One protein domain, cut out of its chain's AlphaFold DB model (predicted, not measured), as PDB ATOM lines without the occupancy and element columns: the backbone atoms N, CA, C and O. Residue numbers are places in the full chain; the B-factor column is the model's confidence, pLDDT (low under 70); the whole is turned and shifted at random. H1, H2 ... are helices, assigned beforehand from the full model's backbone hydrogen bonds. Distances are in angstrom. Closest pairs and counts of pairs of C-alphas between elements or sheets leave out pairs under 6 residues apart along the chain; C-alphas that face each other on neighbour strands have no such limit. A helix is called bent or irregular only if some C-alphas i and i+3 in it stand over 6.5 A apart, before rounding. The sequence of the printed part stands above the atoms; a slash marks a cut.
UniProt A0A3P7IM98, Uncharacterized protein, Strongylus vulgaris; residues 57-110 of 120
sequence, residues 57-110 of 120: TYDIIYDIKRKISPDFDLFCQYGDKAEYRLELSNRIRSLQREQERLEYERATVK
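Overview. This is residues 57 to 110 of the 120 residues of an uncharacterized protein of Strongylus vulgaris (UniProt A0A3P7IM98). One long helix, H3, stretches out as a free arm from a small body in which two short helices, H1 and H2, meet in a corner at about a right angle. H3 touches no helix of that body and follows H2 after a tight link of 4 residues, and residues 87 to 110, of which 87 to 108 belong to H3, stick out free. The printed part has 54 residues with three named helices, in the order H1, H2, H3 along the chain, and no named strand; its class is all helix. The whole is extended, with a radius of gyration of the C-alphas of 16.8 A, and the C-alphas span 54 by 25 by 14 A.

Along the chain. H3, the longest helix, holds residues 86 to 108, from C-alpha 86 at (148.190, 185.270, 179.805) to C-alpha 108 at (180.336, 181.660, 174.424), a length of 32.8 A. H2 holds residues 70 to 81 and measures 14.0 A from first to last C-alpha. It is irregular: C-alphas 77 and 80 are 9.6 A apart, where a regular helix has about 5 A. H1 holds residues 58 to 68, begins with C-alpha 58 at (135.163, 181.060, 156.224) and measures 15.2 A.

Arrangement. H3 is apart from H2, although the two follow each other in the chain. H3 is also apart from H1. H1 and H2 touch only at the corner by their link, with 5 pairs of C-alphas within 8 A, and H2 does so with residues 72 to 73 alone. Their closest C-alphas are those of Arg 66 and Asp 73, 4.7 A apart. The lines of H1 and H2 are about perpendicular, at 78 degrees. In H1 and H3 every O i to N i+4 pair is within hydrogen-bond range, while in H2 6 of 8 are.

Size, cuts and confidence. The two C-alphas farthest apart are those of Thr 57 and Lys 110, the first and last printed residues, at 54.5 A. The outline is a rod, but only just. Residues 87 to 110 stand free, of which 87 to 108 belong to H3; without them the body has 30 residues and spans 28 by 17 by 8 A. The printed part has no cut. Both links are tight: 1 residue between H1 and H2, and 4 residues between H2 and H3. The mean pLDDT of the printed part is 80.8, and the model's confidence is under 70 at residues 80 to 84 and at residue 110.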
ATOM      1  N   THR A  57     136.955 183.754 152.615       76.31
ATOM      2  CA  THR A  57     136.222 182.502 152.819       76.31
ATOM      3  C   THR A  57     136.274 182.120 154.298       76.31
ATOM      4  O   THR A  57     137.262 182.412 154.975       76.31
ATOM      5  N   TYR A  58     135.236 181.456 154.811       76.62
ATOM      6  CA  TYR A  58     135.163 181.060 156.224       76.62
ATOM      7  C   TYR A  58     136.431 180.355 156.729       76.62
ATOM      8  O   TYR A  58     136.821 180.579 157.869       76.62
ATOM      9  N   ASP A  59     137.099 179.584 155.870       78.81
ATOM     10  CA  ASP A  59     138.372 178.916 156.155       78.81
ATOM     11  C   ASP A  59     139.526 179.909 156.397       78.81
ATOM     12  O   ASP A  59     140.216 179.859 157.411       78.81
ATOM     13  N   ILE A  60     139.652 180.926 155.539       80.19
ATOM     14  CA  ILE A  60     140.642 182.002 155.693       80.19
ATOM     15  C   ILE A  60     140.371 182.794 156.977       80.19
ATOM     16  O   ILE A  60     141.297 183.122 157.718       80.19
ATOM     17  N   ILE A  61     139.101 183.098 157.267       81.50
ATOM     18  CA  ILE A  61     138.714 183.771 158.515       81.50
ATOM     19  C   ILE A  61     139.087 182.899 159.717       81.50
ATOM     20  O   ILE A  61     139.618 183.419 160.698       81.50
ATOM     21  N   TYR A  62     138.821 181.594 159.647       82.81
ATOM     22  CA  TYR A  62     139.139 180.637 160.700       82.81
ATOM     23  C   TYR A  62     140.647 180.585 160.976       82.81
ATOM     24  O   TYR A  62     141.060 180.767 162.124       82.81
ATOM     25  N   ASP A  63     141.469 180.468 159.934       85.25
ATOM     26  CA  ASP A  63     142.930 180.467 160.029       85.25
ATOM     27  C   ASP A  63     143.490 181.776 160.591       85.25
ATOM     28  O   ASP A  63     144.364 181.772 161.464       85.25
ATOM     29  N   ILE A  64     142.982 182.916 160.117       84.94
ATOM     30  CA  ILE A  64     143.377 184.233 160.628       84.94
ATOM     31  C   ILE A  64     143.022 184.342 162.111       84.94
ATOM     32  O   ILE A  64     143.852 184.758 162.923       84.94
ATOM     33  N   LYS A  65     141.806 183.940 162.487       84.81
ATOM     34  CA  LYS A  65     141.327 184.021 163.868       84.81
ATOM     35  C   LYS A  65     142.138 183.111 164.789       84.81
ATOM     36  O   LYS A  65     142.475 183.532 165.892       84.81
ATOM     37  N   ARG A  66     142.525 181.929 164.307       86.62
ATOM     38  CA  ARG A  66     143.419 180.995 165.000       86.62
ATOM     39  C   ARG A  66     144.826 181.566 165.193       86.62
ATOM     40  O   ARG A  66     145.405 181.404 166.257       86.62
ATOM     41  N   LYS A  67     145.370 182.287 164.209       85.25
ATOM     42  CA  LYS A  67     146.698 182.921 164.325       85.25
ATOM     43  C   LYS A  67     146.719 184.143 165.244       85.25
ATOM     44  O   LYS A  67     147.727 184.388 165.898       85.25
ATOM     45  N   ILE A  68     145.645 184.931 165.260       86.69
ATOM     46  CA  ILE A  68     145.584 186.183 166.031       86.69
ATOM     47  C   ILE A  68     145.186 185.928 167.487       86.69
ATOM     48  O   ILE A  68     145.707 186.587 168.386       86.69
ATOM     49  N   SER A  69     144.251 185.007 167.728       82.00
ATOM     50  CA  SER A  69     143.679 184.777 169.052       82.00
ATOM     51  C   SER A  69     144.175 183.450 169.637       82.00
ATOM     52  O   SER A  69     143.709 182.390 169.214       82.00
ATOM     53  N   PRO A  70     145.082 183.486 170.632       79.50
ATOM     54  CA  PRO A  70     145.551 182.277 171.307       79.50
ATOM     55  C   PRO A  70     144.419 181.562 172.057       79.50
ATOM     56  O   PRO A  70     144.398 180.338 172.110       79.50
ATOM     57  N   ASP A  71     143.440 182.307 172.572       79.12
ATOM     58  CA  ASP A  71     142.235 181.772 173.210       79.12
ATOM     59  C   ASP A  71     141.395 180.975 172.210       79.12
ATOM     60  O   ASP A  71     140.934 179.878 172.515       79.12
ATOM     61  N   PHE A  72     141.225 181.504 170.993       81.44
ATOM     62  CA  PHE A  72     140.498 180.814 169.932       81.44
ATOM     63  C   PHE A  72     141.250 179.572 169.442       81.44
ATOM     64  O   PHE A  72     140.622 178.549 169.187       81.44
ATOM     65  N   ASP A  73     142.580 179.630 169.338       84.06
ATOM     66  CA  ASP A  73     143.402 178.460 169.008       84.06
ATOM     67  C   ASP A  73     143.298 177.366 170.082       84.06
ATOM     68  O   ASP A  73     143.047 176.204 169.765       84.06
ATOM     69  N   LEU A  74     143.389 177.739 171.360       81.88
ATOM     70  CA  LEU A  74     143.226 176.816 172.483       81.88
ATOM     71  C   LEU A  74     141.828 176.205 172.530       81.88
ATOM     72  O   LEU A  74     141.699 174.996 172.726       81.88
ATOM     73  N   PHE A  75     140.795 177.011 172.292       81.25
ATOM     74  CA  PHE A  75     139.423 176.536 172.156       81.25
ATOM     75  C   PHE A  75     139.282 175.524 171.012       81.25
ATOM     76  O   PHE A  75     138.674 174.471 171.190       81.25
ATOM     77  N   CYS A  76     139.891 175.784 169.851       81.81
ATOM     78  CA  CYS A  76     139.859 174.845 168.730       81.81
ATOM     79  C   CYS A  76     140.589 173.525 169.032       81.81
ATOM     80  O   CYS A  76     140.194 172.486 168.510       81.81
ATOM     81  N   GLN A  77     141.644 173.551 169.851       81.44
ATOM     82  CA  GLN A  77     142.456 172.367 170.154       81.44
ATOM     83  C   GLN A  77     141.900 171.523 171.308       81.44
ATOM     84  O   GLN A  77     141.941 170.295 171.242       81.44
ATOM     85  N   TYR A  78     141.389 172.161 172.364       82.00
ATOM     86  CA  TYR A  78     141.020 171.490 173.617       82.00
ATOM     87  C   TYR A  78     139.538 171.671 174.004       82.00
ATOM     88  O   TYR A  78     139.100 171.144 175.031       82.00
ATOM     89  N   GLY A  79     138.749 172.369 173.179       72.69
ATOM     90  CA  GLY A  79     137.318 172.607 173.390       72.69
ATOM     91  C   GLY A  79     137.021 173.571 174.544       72.69
ATOM     92  O   GLY A  79     137.881 174.333 174.978       72.69
ATOM     93  N   ASP A  80     135.804 173.495 175.093       68.00
ATOM     94  CA  ASP A  80     135.295 174.373 176.169       68.00
ATOM     95  C   ASP A  80     136.123 174.371 177.470       68.00
ATOM     96  O   ASP A  80     135.902 175.187 178.360       68.00
ATOM     97  N   LYS A  81     137.064 173.434 177.620       65.69
ATOM     98  CA  LYS A  81     137.903 173.307 178.821       65.69
ATOM     99  C   LYS A  81     139.197 174.124 178.738       65.69
ATOM    100  O   LYS A  81     139.956 174.142 179.705       65.69
ATOM    101  N   ALA A  82     139.468 174.757 177.597       62.78
ATOM    102  CA  ALA A  82     140.694 175.502 177.353       62.78
ATOM    103  C   ALA A  82     140.526 176.974 177.750       62.78
ATOM    104  O   ALA A  82     139.858 177.742 177.064       62.78
ATOM    105  N   GLU A  83     141.164 177.383 178.844       67.69
ATOM    106  CA  GLU A  83     141.257 178.790 179.236       67.69
ATOM    107  C   GLU A  83     142.686 179.281 178.991       67.69
ATOM    108  O   GLU A  83     143.648 178.747 179.556       67.69
ATOM    109  N   TYR A  84     142.847 180.304 178.152       68.56
ATOM    110  CA  TYR A  84     144.150 180.931 177.980       68.56
ATOM    111  C   TYR A  84     144.483 181.793 179.194       68.56
ATOM    112  O   TYR A  84     143.792 182.754 179.525       68.56
ATOM    113  N   ARG A  85     145.602 181.476 179.848       75.81
ATOM    114  CA  ARG A  85     146.131 182.269 180.960       75.81
ATOM    115  C   ARG A  85     147.348 183.051 180.499       75.81
ATOM    116  O   ARG A  85     148.456 182.514 180.422       75.81
ATOM    117  N   LEU A  86     147.143 184.342 180.243       72.69
ATOM    118  CA  LEU A  86     148.190 185.270 179.805       72.69
ATOM    119  C   LEU A  86     149.394 185.285 180.765       72.69
ATOM    120  O   LEU A  86     150.540 185.307 180.325       72.69
ATOM    121  N   GLU A  87     149.148 185.225 182.076       76.06
ATOM    122  CA  GLU A  87     150.205 185.213 183.095       76.06
ATOM    123  C   GLU A  87     151.132 183.999 182.970       76.06
ATOM    124  O   GLU A  87     152.351 184.120 183.104       76.06
ATOM    125  N   LEU A  88     150.558 182.829 182.679       80.12
ATOM    126  CA  LEU A  88     151.297 181.578 182.549       80.12
ATOM    127  C   LEU A  88     152.102 181.562 181.246       80.12
ATOM    128  O   LEU A  88     153.283 181.229 181.261       80.12
ATOM    129  N   SER A  89     151.501 182.032 180.150       78.50
ATOM    130  CA  SER A  89     152.181 182.265 178.867       78.50
ATOM    131  C   SER A  89     153.379 183.215 179.009       78.50
ATOM    132  O   SER A  89     154.483 182.907 178.553       78.50
ATOM    133  N   ASN A  90     153.207 184.332 179.720       78.44
ATOM    134  CA  ASN A  90     154.282 185.295 179.956       78.44
ATOM    135  C   ASN A  90     155.421 184.707 180.800       78.44
ATOM    136  O   ASN A  90     156.585 184.958 180.491       78.44
ATOM    137  N   ARG A  91     155.104 183.899 181.823       83.81
ATOM    138  CA  ARG A  91     156.110 183.185 182.629       83.81
ATOM    139  C   ARG A  91     156.857 182.120 181.830       83.81
ATOM    140  O   ARG A  91     158.072 182.018 181.947       83.81
ATOM    141  N   ILE A  92     156.166 181.349 180.988       85.19
ATOM    142  CA  ILE A  92     156.825 180.383 180.094       85.19
ATOM    143  C   ILE A  92     157.779 181.117 179.151       85.19
ATOM    144  O   ILE A  92     158.931 180.721 179.002       85.19
ATOM    145  N   ARG A  93     157.333 182.235 178.570       83.44
ATOM    146  CA  ARG A  93     158.155 183.048 177.670       83.44
ATOM    147  C   ARG A  93     159.385 183.634 178.367       83.44
ATOM    148  O   ARG A  93     160.446 183.696 177.751       83.44
ATOM    149  N   SER A  94     159.270 184.080 179.620       84.75
ATOM    150  CA  SER A  94     160.439 184.557 180.372       84.75
ATOM    151  C   SER A  94     161.427 183.427 180.650       84.75
ATOM    152  O   SER A  94     162.619 183.620 180.443       84.75
ATOM    153  N   LEU A  95     160.935 182.240 181.019       89.69
ATOM    154  CA  LEU A  95     161.780 181.065 181.254       89.69
ATOM    155  C   LEU A  95     162.507 180.606 179.984       89.69
ATOM    156  O   LEU A  95     163.695 180.307 180.037       89.69
ATOM    157  N   GLN A  96     161.827 180.599 178.835       89.00
ATOM    158  CA  GLN A  96     162.449 180.266 177.547       89.00
ATOM    159  C   GLN A  96     163.575 181.242 177.192       89.00
ATOM    160  O   GLN A  96     164.660 180.813 176.816       89.00
ATOM    161  N   ARG A  97     163.365 182.551 177.391       89.38
ATOM    162  CA  ARG A  97     164.418 183.560 177.172       89.38
ATOM    163  C   ARG A  97     165.604 183.392 178.118       89.38
ATOM    164  O   ARG A  97     166.740 183.631 177.721       89.38
ATOM    165  N   GLU A  98     165.353 183.017 179.370       89.19
ATOM    166  CA  GLU A  98     166.421 182.714 180.323       89.19
ATOM    167  C   GLU A  98     167.213 181.471 179.901       89.19
ATOM    168  O   GLU A  98     168.441 181.494 179.953       89.19
ATOM    169  N   GLN A  99     166.540 180.422 179.421       89.69
ATOM    170  CA  GLN A  99     167.199 179.232 178.880       89.69
ATOM    171  C   GLN A  99     168.048 179.553 177.648       89.69
ATOM    172  O   GLN A  99     169.225 179.203 177.633       89.69
ATOM    173  N   GLU A 100     167.506 180.282 176.669       89.62
ATOM    174  CA  GLU A 100     168.252 180.720 175.478       89.62
ATOM    175  C   GLU A 100     169.494 181.532 175.859       89.62
ATOM    176  O   GLU A 100     170.579 181.342 175.306       89.62
ATOM    177  N   ARG A 101     169.366 182.418 176.853       89.25
ATOM    178  CA  ARG A 101     170.497 183.194 177.363       89.25
ATOM    179  C   ARG A 101     171.555 182.300 178.008       89.25
ATOM    180  O   ARG A 101     172.738 182.493 177.746       89.25
ATOM    181  N   LEU A 102     171.155 181.327 178.827       88.88
ATOM    182  CA  LEU A 102     172.081 180.381 179.456       88.88
ATOM    183  C   LEU A 102     172.778 179.487 178.425       88.88
ATOM    184  O   LEU A 102     173.962 179.189 178.575       88.88
ATOM    185  N   GLU A 103     172.077 179.064 177.376       90.19
ATOM    186  CA  GLU A 103     172.660 178.311 176.262       90.19
ATOM    187  C   GLU A 103     173.670 179.153 175.484       90.19
ATOM    188  O   GLU A 103     174.773 178.684 175.205       90.19
ATOM    189  N   TYR A 104     173.343 180.417 175.213       86.75
ATOM    190  CA  TYR A 104     174.268 181.358 174.592       86.75
ATOM    191  C   TYR A 104     175.508 181.609 175.463       86.75
ATOM    192  O   TYR A 104     176.635 181.597 174.966       86.75
ATOM    193  N   GLU A 105     175.333 181.792 176.773       85.38
ATOM    194  CA  GLU A 105     176.440 181.937 177.721       85.38
ATOM    195  C   GLU A 105     177.308 180.667 177.745       85.38
ATOM    196  O   GLU A 105     178.527 180.757 177.630       85.38
ATOM    197  N   ARG A 106     176.711 179.470 177.768       82.12
ATOM    198  CA  ARG A 106     177.455 178.200 177.662       82.12
ATOM    199  C   ARG A 106     178.210 178.061 176.340       82.12
ATOM    200  O   ARG A 106     179.340 177.587 176.352       82.12
ATOM    201  N   ALA A 107     177.617 178.484 175.226       81.88
ATOM    202  CA  ALA A 107     178.248 178.437 173.909       81.88
ATOM    203  C   ALA A 107     179.388 179.463 173.753       81.88
ATOM    204  O   ALA A 107     180.327 179.239 172.992       81.88
ATOM    205  N   THR A 108     179.324 180.588 174.471       78.69
ATOM    206  CA  THR A 108     180.336 181.660 174.424       78.69
ATOM    207  C   THR A 108     181.426 181.529 175.489       78.69
ATOM    208  O   THR A 108     182.493 182.142 175.355       78.69
ATOM    209  N   VAL A 109     181.221 180.704 176.523       74.56
ATOM    210  CA  VAL A 109     182.277 180.310 177.462       74.56
ATOM    211  C   VAL A 109     183.308 179.468 176.709       74.56
ATOM    212  O   VAL A 109     183.136 178.278 176.464       74.56
ATOM    213  N   LYS A 110     184.414 180.119 176.326       62.69
ATOM    214  CA  LYS A 110     185.578 179.449 175.740       62.69
ATOM    215  C   LYS A 110     186.083 178.344 176.683       62.69
ATOM    216  O   LYS A 110     186.137 178.588 177.894       62.69
TER     217      LYS A 110